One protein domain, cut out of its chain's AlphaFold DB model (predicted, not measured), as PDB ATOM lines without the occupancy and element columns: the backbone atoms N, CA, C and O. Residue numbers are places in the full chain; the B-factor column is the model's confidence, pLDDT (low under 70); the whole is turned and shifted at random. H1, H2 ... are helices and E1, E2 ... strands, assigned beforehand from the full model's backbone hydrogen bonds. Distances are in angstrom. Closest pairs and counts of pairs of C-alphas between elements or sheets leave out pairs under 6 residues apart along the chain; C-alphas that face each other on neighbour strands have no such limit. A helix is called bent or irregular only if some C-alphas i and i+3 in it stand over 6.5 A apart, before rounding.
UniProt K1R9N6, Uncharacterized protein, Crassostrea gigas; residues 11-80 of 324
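AT A GLANCE: This is residues 11 to 80 of the 324 residues of an uncharacterized protein of Crassostrea gigas (UniProt K1R9N6). Two helices, H1 and H2, lie side by side as a hairpin, and the short strand E1 lies beside H2, so that the three make one thin layer. The long unnamed stretch of residues 54 to 80 turns back over one face of this layer as an irregular loop, and its end returns to E1, where residues 78 to 79 pair in parallel with residues 52 to 53. The printed part has 70 residues, with two named helices and one named strand in the order H1, H2, E1; the class is mostly helix, with 34 residues, under half, in named elements. The whole is compact, with a radius of gyration of the C-alphas of 11.2 A and spans of 31 by 30 by 17 A.

HOW THE PARTS SIT: The longest helix by residues is H2, residues 29 to 44, with a kink of 34 degrees near residue 36. It is irregular, but only just: C-alphas 39 and 42 are 6.6 A apart. H1, residues 13 to 26, touches H2, with the C-alphas of His 16 and His 39 the closest at 5.2 A. The two helices form a helical hairpin, at a shallow tilt of 17 degrees, opposite ways. Of their O i to N i+4 pairs, 6 of 10 in H1 and 8 of 12 in H2 are within hydrogen-bond range. E1, residues 50 to 53, has 6 pairs of C-alphas within 8 A of H2; the closest are those of Ser 42 and Tyr 50, 6.4 A apart. H1 and E1 are apart. E1 pairs with no named strand, but its residues 52 to 53 pair with the short stretch of residues 78 to 79, parallel.

IN THESE COORDINATES: H2 measures 21.2 A from C-alpha 29 at (114.951, 79.262, 77.032) to C-alpha 44. H1 measures 21.3 A and begins at C-alpha 13, at (93.448, 86.332, 82.550). E1 measures 10.1 A and ends at C-alpha 53, at (118.527, 82.834, 88.209). In residues 54 to 80, 27 residues with no named element, the C-alphas lie 5 to 17 A from the mean of the C-alphas.

THE WHOLE: The two C-alphas farthest apart are those of Lys 14 and Cys 80, at 31.3 A. The printed part has no cut. The links from H1 to H2, with 2 residues, and from H2 to E1, with 5, are tight. The mean pLDDT of the printed part of this predicted model is 77.1. It is under 70 in 19 residues: 11 to 14, 24 to 27, 56 to 63, 70 to 71, and 73.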
ATOM      1  N   CYS A  11      96.651  92.411  85.427       52.50
ATOM      2  CA  CYS A  11      96.862  91.729  84.154       52.50
ATOM      3  C   CYS A  11      95.674  90.767  83.966       52.50
ATOM      4  O   CYS A  11      95.506  89.818  84.729       52.50
ATOM      5  N   ASN A  12      94.776  91.052  83.016       62.50
ATOM      6  CA  ASN A  12      93.583  90.232  82.773       62.50
ATOM      7  C   ASN A  12      93.996  88.776  82.449       62.50
ATOM      8  O   ASN A  12      94.991  88.564  81.763       62.50
ATOM      9  N   LYS A  13      93.223  87.763  82.876       61.84
ATOM     10  CA  LYS A  13      93.448  86.332  82.550       61.84
ATOM     11  C   LYS A  13      93.759  86.099  81.066       61.84
ATOM     12  O   LYS A  13      94.581  85.251  80.730       61.84
ATOM     13  N   LYS A  14      93.118  86.880  80.190       65.31
ATOM     14  CA  LYS A  14      93.348  86.868  78.743       65.31
ATOM     15  C   LYS A  14      94.793  87.250  78.377       65.31
ATOM     16  O   LYS A  14      95.408  86.547  77.589       65.31
ATOM     17  N   HIS A  15      95.368  88.261  79.028       74.38
ATOM     18  CA  HIS A  15      96.754  88.686  78.806       74.38
ATOM     19  C   HIS A  15      97.773  87.625  79.246       74.38
ATOM     20  O   HIS A  15      98.766  87.428  78.558       74.38
ATOM     21  N   HIS A  16      97.525  86.910  80.353       78.31
ATOM     22  CA  HIS A  16      98.402  85.819  80.802       78.31
ATOM     23  C   HIS A  16      98.455  84.672  79.789       78.31
ATOM     24  O   HIS A  16      99.534  84.223  79.413       78.31
ATOM     25  N   GLN A  17      97.292  84.216  79.319       80.06
ATOM     26  CA  GLN A  17      97.228  83.145  78.329       80.06
ATOM     27  C   GLN A  17      97.838  83.570  76.988       80.06
ATOM     28  O   GLN A  17      98.535  82.776  76.361       80.06
ATOM     29  N   GLU A  18      97.586  84.801  76.545       81.94
ATOM     30  CA  GLU A  18      98.150  85.324  75.301       81.94
ATOM     31  C   GLU A  18      99.674  85.469  75.391       81.94
ATOM     32  O   GLU A  18     100.361  85.037  74.475       81.94
ATOM     33  N   ALA A  19     100.216  85.984  76.502       81.56
ATOM     34  CA  ALA A  19     101.664  86.071  76.722       81.56
ATOM     35  C   ALA A  19     102.340  84.692  76.667       81.56
ATOM     36  O   ALA A  19     103.380  84.533  76.038       81.56
ATOM     37  N   LEU A  20     101.724  83.672  77.273       82.88
ATOM     38  CA  LEU A  20     102.240  82.301  77.226       82.88
ATOM     39  C   LEU A  20     102.106  81.672  75.825       82.88
ATOM     40  O   LEU A  20     102.895  80.801  75.468       82.88
ATOM     41  N   SER A  21     101.098  82.067  75.040       79.62
ATOM     42  CA  SER A  21     100.841  81.491  73.710       79.62
ATOM     43  C   SER A  21     101.824  82.007  72.659       79.62
ATOM     44  O   SER A  21     102.279  81.221  71.832       79.62
ATOM     45  N   ASP A  22     102.189  83.290  72.720       76.56
ATOM     46  CA  ASP A  22     103.176  83.899  71.816       76.56
ATOM     47  C   ASP A  22     104.556  83.226  71.951       76.56
ATOM     48  O   ASP A  22     105.266  83.015  70.967       76.56
ATOM     49  N   MET A  23     104.895  82.776  73.165       73.12
ATOM     50  CA  MET A  23     106.155  82.084  73.449       73.12
ATOM     51  C   MET A  23     106.306  80.740  72.738       73.12
ATOM     52  O   MET A  23     107.427  80.252  72.614       73.12
ATOM     53  N   LYS A  24     105.219  80.153  72.217       67.31
ATOM     54  CA  LYS A  24     105.313  78.930  71.409       67.31
ATOM     55  C   LYS A  24     106.067  79.114  70.099       67.31
ATOM     56  O   LYS A  24     106.463  78.121  69.495       67.31
ATOM     57  N   VAL A  25     106.200  80.354  69.638       62.28
ATOM     58  CA  VAL A  25     106.648  80.656  68.278       62.28
ATOM     59  C   VAL A  25     108.061  81.253  68.255       62.28
ATOM     60  O   VAL A  25     108.752  81.065  67.258       62.28
ATOM     61  N   VAL A  26     108.509  81.939  69.319       56.09
ATOM     62  CA  VAL A  26     109.660  82.872  69.219       56.09
ATOM     63  C   VAL A  26     110.692  82.783  70.365       56.09
ATOM     64  O   VAL A  26     111.790  83.307  70.229       56.09
ATOM     65  N   GLY A  27     110.407  82.122  71.492       62.91
ATOM     66  CA  GLY A  27     111.230  82.285  72.701       62.91
ATOM     67  C   GLY A  27     112.478  81.398  72.799       62.91
ATOM     68  O   GLY A  27     112.378  80.176  72.693       62.91
ATOM     69  N   ASP A  28     113.631  81.990  73.126       75.88
ATOM     70  CA  ASP A  28     114.755  81.262  73.726       75.88
ATOM     71  C   ASP A  28     114.412  80.795  75.162       75.88
ATOM     72  O   ASP A  28     113.448  81.260  75.782       75.88
ATOM     73  N   THR A  29     115.204  79.870  75.714       77.75
ATOM     74  CA  THR A  29     114.951  79.262  77.032       77.75
ATOM     75  C   THR A  29     114.875  80.284  78.171       77.75
ATOM     76  O   THR A  29     114.064  80.117  79.078       77.75
ATOM     77  N   ALA A  30     115.684  81.344  78.150       79.69
ATOM     78  CA  ALA A  30     115.722  82.327  79.228       79.69
ATOM     79  C   ALA A  30     114.483  83.228  79.195       79.69
ATOM     80  O   ALA A  30     113.844  83.463  80.227       79.69
ATOM     81  N   THR A  31     114.083  83.653  77.996       81.50
ATOM     82  CA  THR A  31     112.818  84.358  77.778       81.50
ATOM     83  C   THR A  31     111.633  83.477  78.193       81.50
ATOM     84  O   THR A  31     110.724  83.950  78.881       81.50
ATOM     85  N   LEU A  32     111.655  82.178  77.863       83.56
ATOM     86  CA  LEU A  32     110.626  81.224  78.293       83.56
ATOM     87  C   LEU A  32     110.530  81.143  79.817       83.56
ATOM     88  O   LEU A  32     109.439  81.292  80.364       83.56
ATOM     89  N   THR A  33     111.657  80.966  80.505       87.38
ATOM     90  CA  THR A  33     111.724  80.948  81.971       87.38
ATOM     91  C   THR A  33     111.113  82.214  82.569       87.38
ATOM     92  O   THR A  33     110.275  82.132  83.469       87.38
ATOM     93  N   ALA A  34     111.462  83.383  82.028       86.62
ATOM     94  CA  ALA A  34     110.942  84.670  82.472       86.62
ATOM     95  C   ALA A  34     109.417  84.795  82.320       86.62
ATOM     96  O   ALA A  34     108.718  85.154  83.276       86.62
ATOM     97  N   VAL A  35     108.884  84.461  81.144       87.88
ATOM     98  CA  VAL A  35     107.440  84.536  80.880       87.88
ATOM     99  C   VAL A  35     106.676  83.499  81.707       87.88
ATOM    100  O   VAL A  35     105.627  83.819  82.265       87.88
ATOM    101  N   MET A  36     107.206  82.285  81.864       89.50
ATOM    102  CA  MET A  36     106.589  81.234  82.680       89.50
ATOM    103  C   MET A  36     106.557  81.612  84.165       89.50
ATOM    104  O   MET A  36     105.519  81.458  84.812       89.50
ATOM    105  N   ALA A  37     107.644  82.172  84.703       89.88
ATOM    106  CA  ALA A  37     107.678  82.673  86.074       89.88
ATOM    107  C   ALA A  37     106.601  83.746  86.305       89.88
ATOM    108  O   ALA A  37     105.799  83.627  87.232       89.88
ATOM    109  N   GLN A  38     106.539  84.749  85.423       89.31
ATOM    110  CA  GLN A  38     105.659  85.910  85.565       89.31
ATOM    111  C   GLN A  38     104.181  85.610  85.284       89.31
ATOM    112  O   GLN A  38     103.299  86.159  85.951       89.31
ATOM    113  N   HIS A  39     103.890  84.803  84.261       89.19
ATOM    114  CA  HIS A  39     102.529  84.644  83.753       89.19
ATOM    115  C   HIS A  39     101.870  83.320  84.114       89.19
ATOM    116  O   HIS A  39     100.638  83.286  84.118       89.19
ATOM    117  N   LEU A  40     102.645  82.279  84.434       90.38
ATOM    118  CA  LEU A  40     102.112  80.977  84.823       90.38
ATOM    119  C   LEU A  40     102.291  80.703  86.314       90.38
ATOM    120  O   LEU A  40     101.304  80.426  86.981       90.38
ATOM    121  N   PHE A  41     103.514  80.752  86.842       91.44
ATOM    122  CA  PHE A  41     103.785  80.246  88.189       91.44
ATOM    123  C   PHE A  41     103.492  81.247  89.301       91.44
ATOM    124  O   PHE A  41     102.850  80.880  90.286       91.44
ATOM    125  N   SER A  42     103.924  82.501  89.157       89.12
ATOM    126  CA  SER A  42     103.710  83.506  90.197       89.12
ATOM    127  C   SER A  42     102.227  83.744  90.512       89.12
ATOM    128  O   SER A  42     101.899  83.756  91.695       89.12
ATOM    129  N   PRO A  43     101.284  83.774  89.543       89.44
ATOM    130  CA  PRO A  43      99.862  83.942  89.860       89.44
ATOM    131  C   PRO A  43      99.241  82.771  90.641       89.44
ATOM    132  O   PRO A  43      98.107  82.877  91.110       89.44
ATOM    133  N   LEU A  44      99.940  81.634  90.748       89.31
ATOM    134  CA  LEU A  44      99.478  80.437  91.458       89.31
ATOM    135  C   LEU A  44      99.977  80.378  92.911       89.31
ATOM    136  O   LEU A  44      99.649  79.434  93.635       89.31
ATOM    137  N   ILE A  45     100.742  81.363  93.374       84.75
ATOM    138  CA  ILE A  45     101.245  81.421  94.750       84.75
ATOM    139  C   ILE A  45     100.812  82.709  95.441       84.75
ATOM    140  O   ILE A  45     100.617  83.749  94.819       84.75
ATOM    141  N   ALA A  46     100.671  82.655  96.765       78.69
ATOM    142  CA  ALA A  46     100.432  83.861  97.545       78.69
ATOM    143  C   ALA A  46     101.621  84.831  97.402       78.69
ATOM    144  O   ALA A  46     102.773  84.411  97.482       78.69
ATOM    145  N   GLY A  47     101.328  86.115  97.194       79.81
ATOM    146  CA  GLY A  47     102.328  87.174  97.003       79.81
ATOM    147  C   GLY A  47     102.743  87.400  95.548       79.81
ATOM    148  O   GLY A  47     103.125  88.510  95.207       79.81
ATOM    149  N   ASN A  48     102.577  86.406  94.666       82.81
ATOM    150  CA  ASN A  48     103.083  86.440  93.288       82.81
ATOM    151  C   ASN A  48     104.601  86.706  93.193       82.81
ATOM    152  O   ASN A  48     105.085  87.231  92.190       82.81
ATOM    153  N   ASP A  49     105.351  86.327  94.229       83.31
ATOM    154  CA  ASP A  49     106.783  86.598  94.332       83.31
ATOM    155  C   ASP A  49     107.613  85.446  93.783       83.31
ATOM    156  O   ASP A  49     107.422  84.277  94.131       83.31
ATOM    157  N   TYR A  50     108.603  85.785  92.973       86.88
ATOM    158  CA  TYR A  50     109.552  84.829  92.428       86.88
ATOM    159  C   TYR A  50     110.942  85.455  92.306       86.88
ATOM    160  O   TYR A  50     111.081  86.670  92.433       86.88
ATOM    161  N   VAL A  51     111.958  84.623  92.081       85.75
ATOM    162  CA  VAL A  51     113.323  85.022  91.714       85.75
ATOM    163  C   VAL A  51     113.799  84.110  90.587       85.75
ATOM    164  O   VAL A  51     113.727  82.890  90.726       85.75
ATOM    165  N   ILE A  52     114.253  84.694  89.480       85.81
ATOM    166  CA  ILE A  52     114.876  83.974  88.359       85.81
ATOM    167  C   ILE A  52     116.394  83.983  88.538       85.81
ATOM    168  O   ILE A  52     116.948  84.987  88.993       85.81
ATOM    169  N   ASP A  53     117.066  82.894  88.164       83.88
ATOM    170  CA  ASP A  53     118.527  82.834  88.209       83.88
ATOM    171  C   ASP A  53     119.176  83.908  87.330       83.88
ATOM    172  O   ASP A  53     118.895  84.036  86.137       83.88
ATOM    173  N   ASN A  54     120.076  84.684  87.925       79.19
ATOM    174  CA  ASN A  54     120.742  85.799  87.259       79.19
ATOM    175  C   ASN A  54     121.965  85.395  86.418       79.19
ATOM    176  O   ASN A  54     122.665  86.278  85.919       79.19
ATOM    177  N   ARG A  55     122.242  84.095  86.267       75.50
ATOM    178  CA  ARG A  55     123.373  83.586  85.469       75.50
ATOM    179  C   ARG A  55     122.959  83.137  84.082       75.50
ATOM    180  O   ARG A  55     123.828  82.845  83.271       75.50
ATOM    181  N   SER A  56     121.660  83.066  83.813       69.94
ATOM    182  CA  SER A  56     121.168  82.741  82.484       69.94
ATOM    183  C   SER A  56     121.640  83.816  81.495       69.94
ATOM    184  O   SER A  56     121.249  84.978  81.593       69.94
ATOM    185  N   GLU A  57     122.530  83.431  80.577       63.84
ATOM    186  CA  GLU A  57     123.249  84.340  79.667       63.84
ATOM    187  C   GLU A  57     122.311  85.154  78.769       63.84
ATOM    188  O   GLU A  57     122.603  86.302  78.439       63.84
ATOM    189  N   ASN A  58     121.153  84.571  78.452       64.88
ATOM    190  CA  ASN A  58     120.128  85.157  77.595       64.88
ATOM    191  C   ASN A  58     118.966  85.759  78.385       64.88
ATOM    192  O   ASN A  58     117.969  86.160  77.787       64.88
ATOM    193  N   LEU A  59     119.051  85.819  79.723       66.88
ATOM    194  CA  LEU A  59     118.008  86.491  80.484       66.88
ATOM    195  C   LEU A  59     117.984  87.954  80.039       66.88
ATOM    196  O   LEU A  59     119.040  88.601  80.055       66.88
ATOM    197  N   PRO A  60     116.818  88.495  79.645       59.88
ATOM    198  CA  PRO A  60     116.728  89.886  79.258       59.88
ATOM    199  C   PRO A  60     117.375  90.741  80.348       59.88
ATOM    200  O   PRO A  60     116.949  90.713  81.501       59.88
ATOM    201  N   ARG A  61     118.401  91.525  79.992       56.28
ATOM    202  CA  ARG A  61     119.001  92.508  80.918       56.28
ATOM    203  C   ARG A  61     117.971  93.548  81.378       56.28
ATOM    204  O   ARG A  61     118.217  94.306  82.311       56.28
ATOM    205  N   CYS A  62     116.819  93.592  80.706       56.44
ATOM    206  CA  CYS A  62     115.660  94.354  81.114       56.44
ATOM    207  C   CYS A  62     115.092  93.837  82.439       56.44
ATOM    208  O   CYS A  62     114.713  92.680  82.578       56.44
ATOM    209  N   MET A  63     114.894  94.766  83.373       65.62
ATOM    210  CA  MET A  63     114.154  94.551  84.619       65.62
ATOM    211  C   MET A  63     112.661  94.246  84.383       65.62
ATOM    212  O   MET A  63     111.914  94.138  85.344       65.62
ATOM    213  N   TYR A  64     112.199  94.139  83.135       81.00
ATOM    214  CA  TYR A  64     110.793  93.982  82.766       81.00
ATOM    215  C   TYR A  64     110.550  92.651  82.067       81.00
ATOM    216  O   TYR A  64     111.428  92.133  81.379       81.00
ATOM    217  N   CYS A  65     109.341  92.116  82.235       84.62
ATOM    218  CA  CYS A  65     108.916  90.902  81.553       84.62
ATOM    219  C   CYS A  65     109.084  91.052  80.029       84.62
ATOM    220  O   CYS A  65     108.574  92.025  79.472       84.62
ATOM    221  N   PRO A  66     109.741  90.101  79.339       82.50
ATOM    222  CA  PRO A  66     109.998  90.191  77.900       82.50
ATOM    223  C   PRO A  66     108.767  89.861  77.042       82.50
ATOM    224  O   PRO A  66     108.888  89.625  75.845       82.50
ATOM    225  N   CYS A  67     107.578  89.790  77.640       83.00
ATOM    226  CA  CYS A  67     106.366  89.477  76.907       83.00
ATOM    227  C   CYS A  67     105.979  90.659  76.001       83.00
ATOM    228  O   CYS A  67     105.879  91.789  76.473       83.00
ATOM    229  N   GLU A  68     105.715  90.421  74.712       74.88
ATOM    230  CA  GLU A  68     105.422  91.476  73.715       74.88
ATOM    231  C   GLU A  68     104.047  92.156  73.902       74.88
ATOM    232  O   GLU A  68     103.513  92.811  73.008       74.88
ATOM    233  N   LYS A  69     103.415  92.006  75.070       79.12
ATOM    234  CA  LYS A  69     102.100  92.590  75.335       79.12
ATOM    235  C   LYS A  69     102.263  94.041  75.774       79.12
ATOM    236  O   LYS A  69     102.886  94.315  76.793       79.12
ATOM    237  N   GLU A  70     101.590  94.962  75.084       66.19
ATOM    238  CA  GLU A  70     101.690  96.421  75.294       66.19
ATOM    239  C   GLU A  70     101.506  96.888  76.758       66.19
ATOM    240  O   GLU A  70     102.028  97.928  77.162       66.19
ATOM    241  N   ASN A  71     100.794  96.108  77.580       67.19
ATOM    242  CA  ASN A  71     100.508  96.419  78.986       67.19
ATOM    243  C   ASN A  71     101.320  95.587  80.002       67.19
ATOM    244  O   ASN A  71     101.132  95.726  81.212       67.19
ATOM    245  N   CYS A  72     102.220  94.723  79.537       74.88
ATOM    246  CA  CYS A  72     103.080  93.866  80.349       74.88
ATOM    247  C   CYS A  72     104.332  94.644  80.765       74.88
ATOM    248  O   CYS A  72     105.378  94.562  80.141       74.88
ATOM    249  N   LYS A  73     104.211  95.456  81.821       68.62
ATOM    250  CA  LYS A  73     105.339  96.205  82.420       68.62
ATOM    251  C   LYS A  73     105.732  95.650  83.786       68.62
ATOM    252  O   LYS A  73     106.144  96.399  84.670       68.62
ATOM    253  N   ALA A  74     105.513  94.353  83.989       79.06
ATOM    254  CA  ALA A  74     105.819  93.709  85.255       79.06
ATOM    255  C   ALA A  74     107.336  93.694  85.466       79.06
ATOM    256  O   ALA A  74     108.077  93.306  84.561       79.06
ATOM    257  N   LEU A  75     107.774  94.148  86.640       80.69
ATOM    258  CA  LEU A  75     109.174  94.088  87.033       80.69
ATOM    259  C   LEU A  75     109.535  92.640  87.355       80.69
ATOM    260  O   LEU A  75     108.845  91.992  88.140       80.69
ATOM    261  N   MET A  76     110.617  92.152  86.762       83.12
ATOM    262  CA  MET A  76     111.167  90.849  87.082       83.12
ATOM    263  C   MET A  76     112.162  90.958  88.224       83.12
ATOM    264  O   MET A  76     112.986  91.871  88.278       83.12
ATOM    265  N   ASN A  77     112.133  89.950  89.084       79.44
ATOM    266  CA  ASN A  77     113.134  89.759  90.114       79.44
ATOM    267  C   ASN A  77     114.137  88.715  89.623       79.44
ATOM    268  O   ASN A  77     113.789  87.542  89.468       79.44
ATOM    269  N   SER A  78     115.375  89.133  89.387       80.75
ATOM    270  CA  SER A  78     116.497  88.228  89.146       80.75
ATOM    271  C   SER A  78     117.447  88.236  90.341       80.75
ATOM    272  O   SER A  78     117.582  89.234  91.053       80.75
ATOM    273  N   GLY A  79     118.089  87.105  90.603       78.56
ATOM    274  CA  GLY A  79     118.997  86.957  91.732       78.56
ATOM    275  C   GLY A  79     119.674  85.597  91.755       78.56
ATOM    276  O   GLY A  79     119.509  84.786  90.852       78.56
ATOM    277  N   CYS A  80     120.455  85.350  92.802       77.19
ATOM    278  CA  CYS A  80     121.105  84.060  92.985       77.19
ATOM    279  C   CYS A  80     120.076  83.003  93.405       77.19
ATOM    280  O   CYS A  80     119.447  83.138  94.456       77.19
TER     281      CYS A  80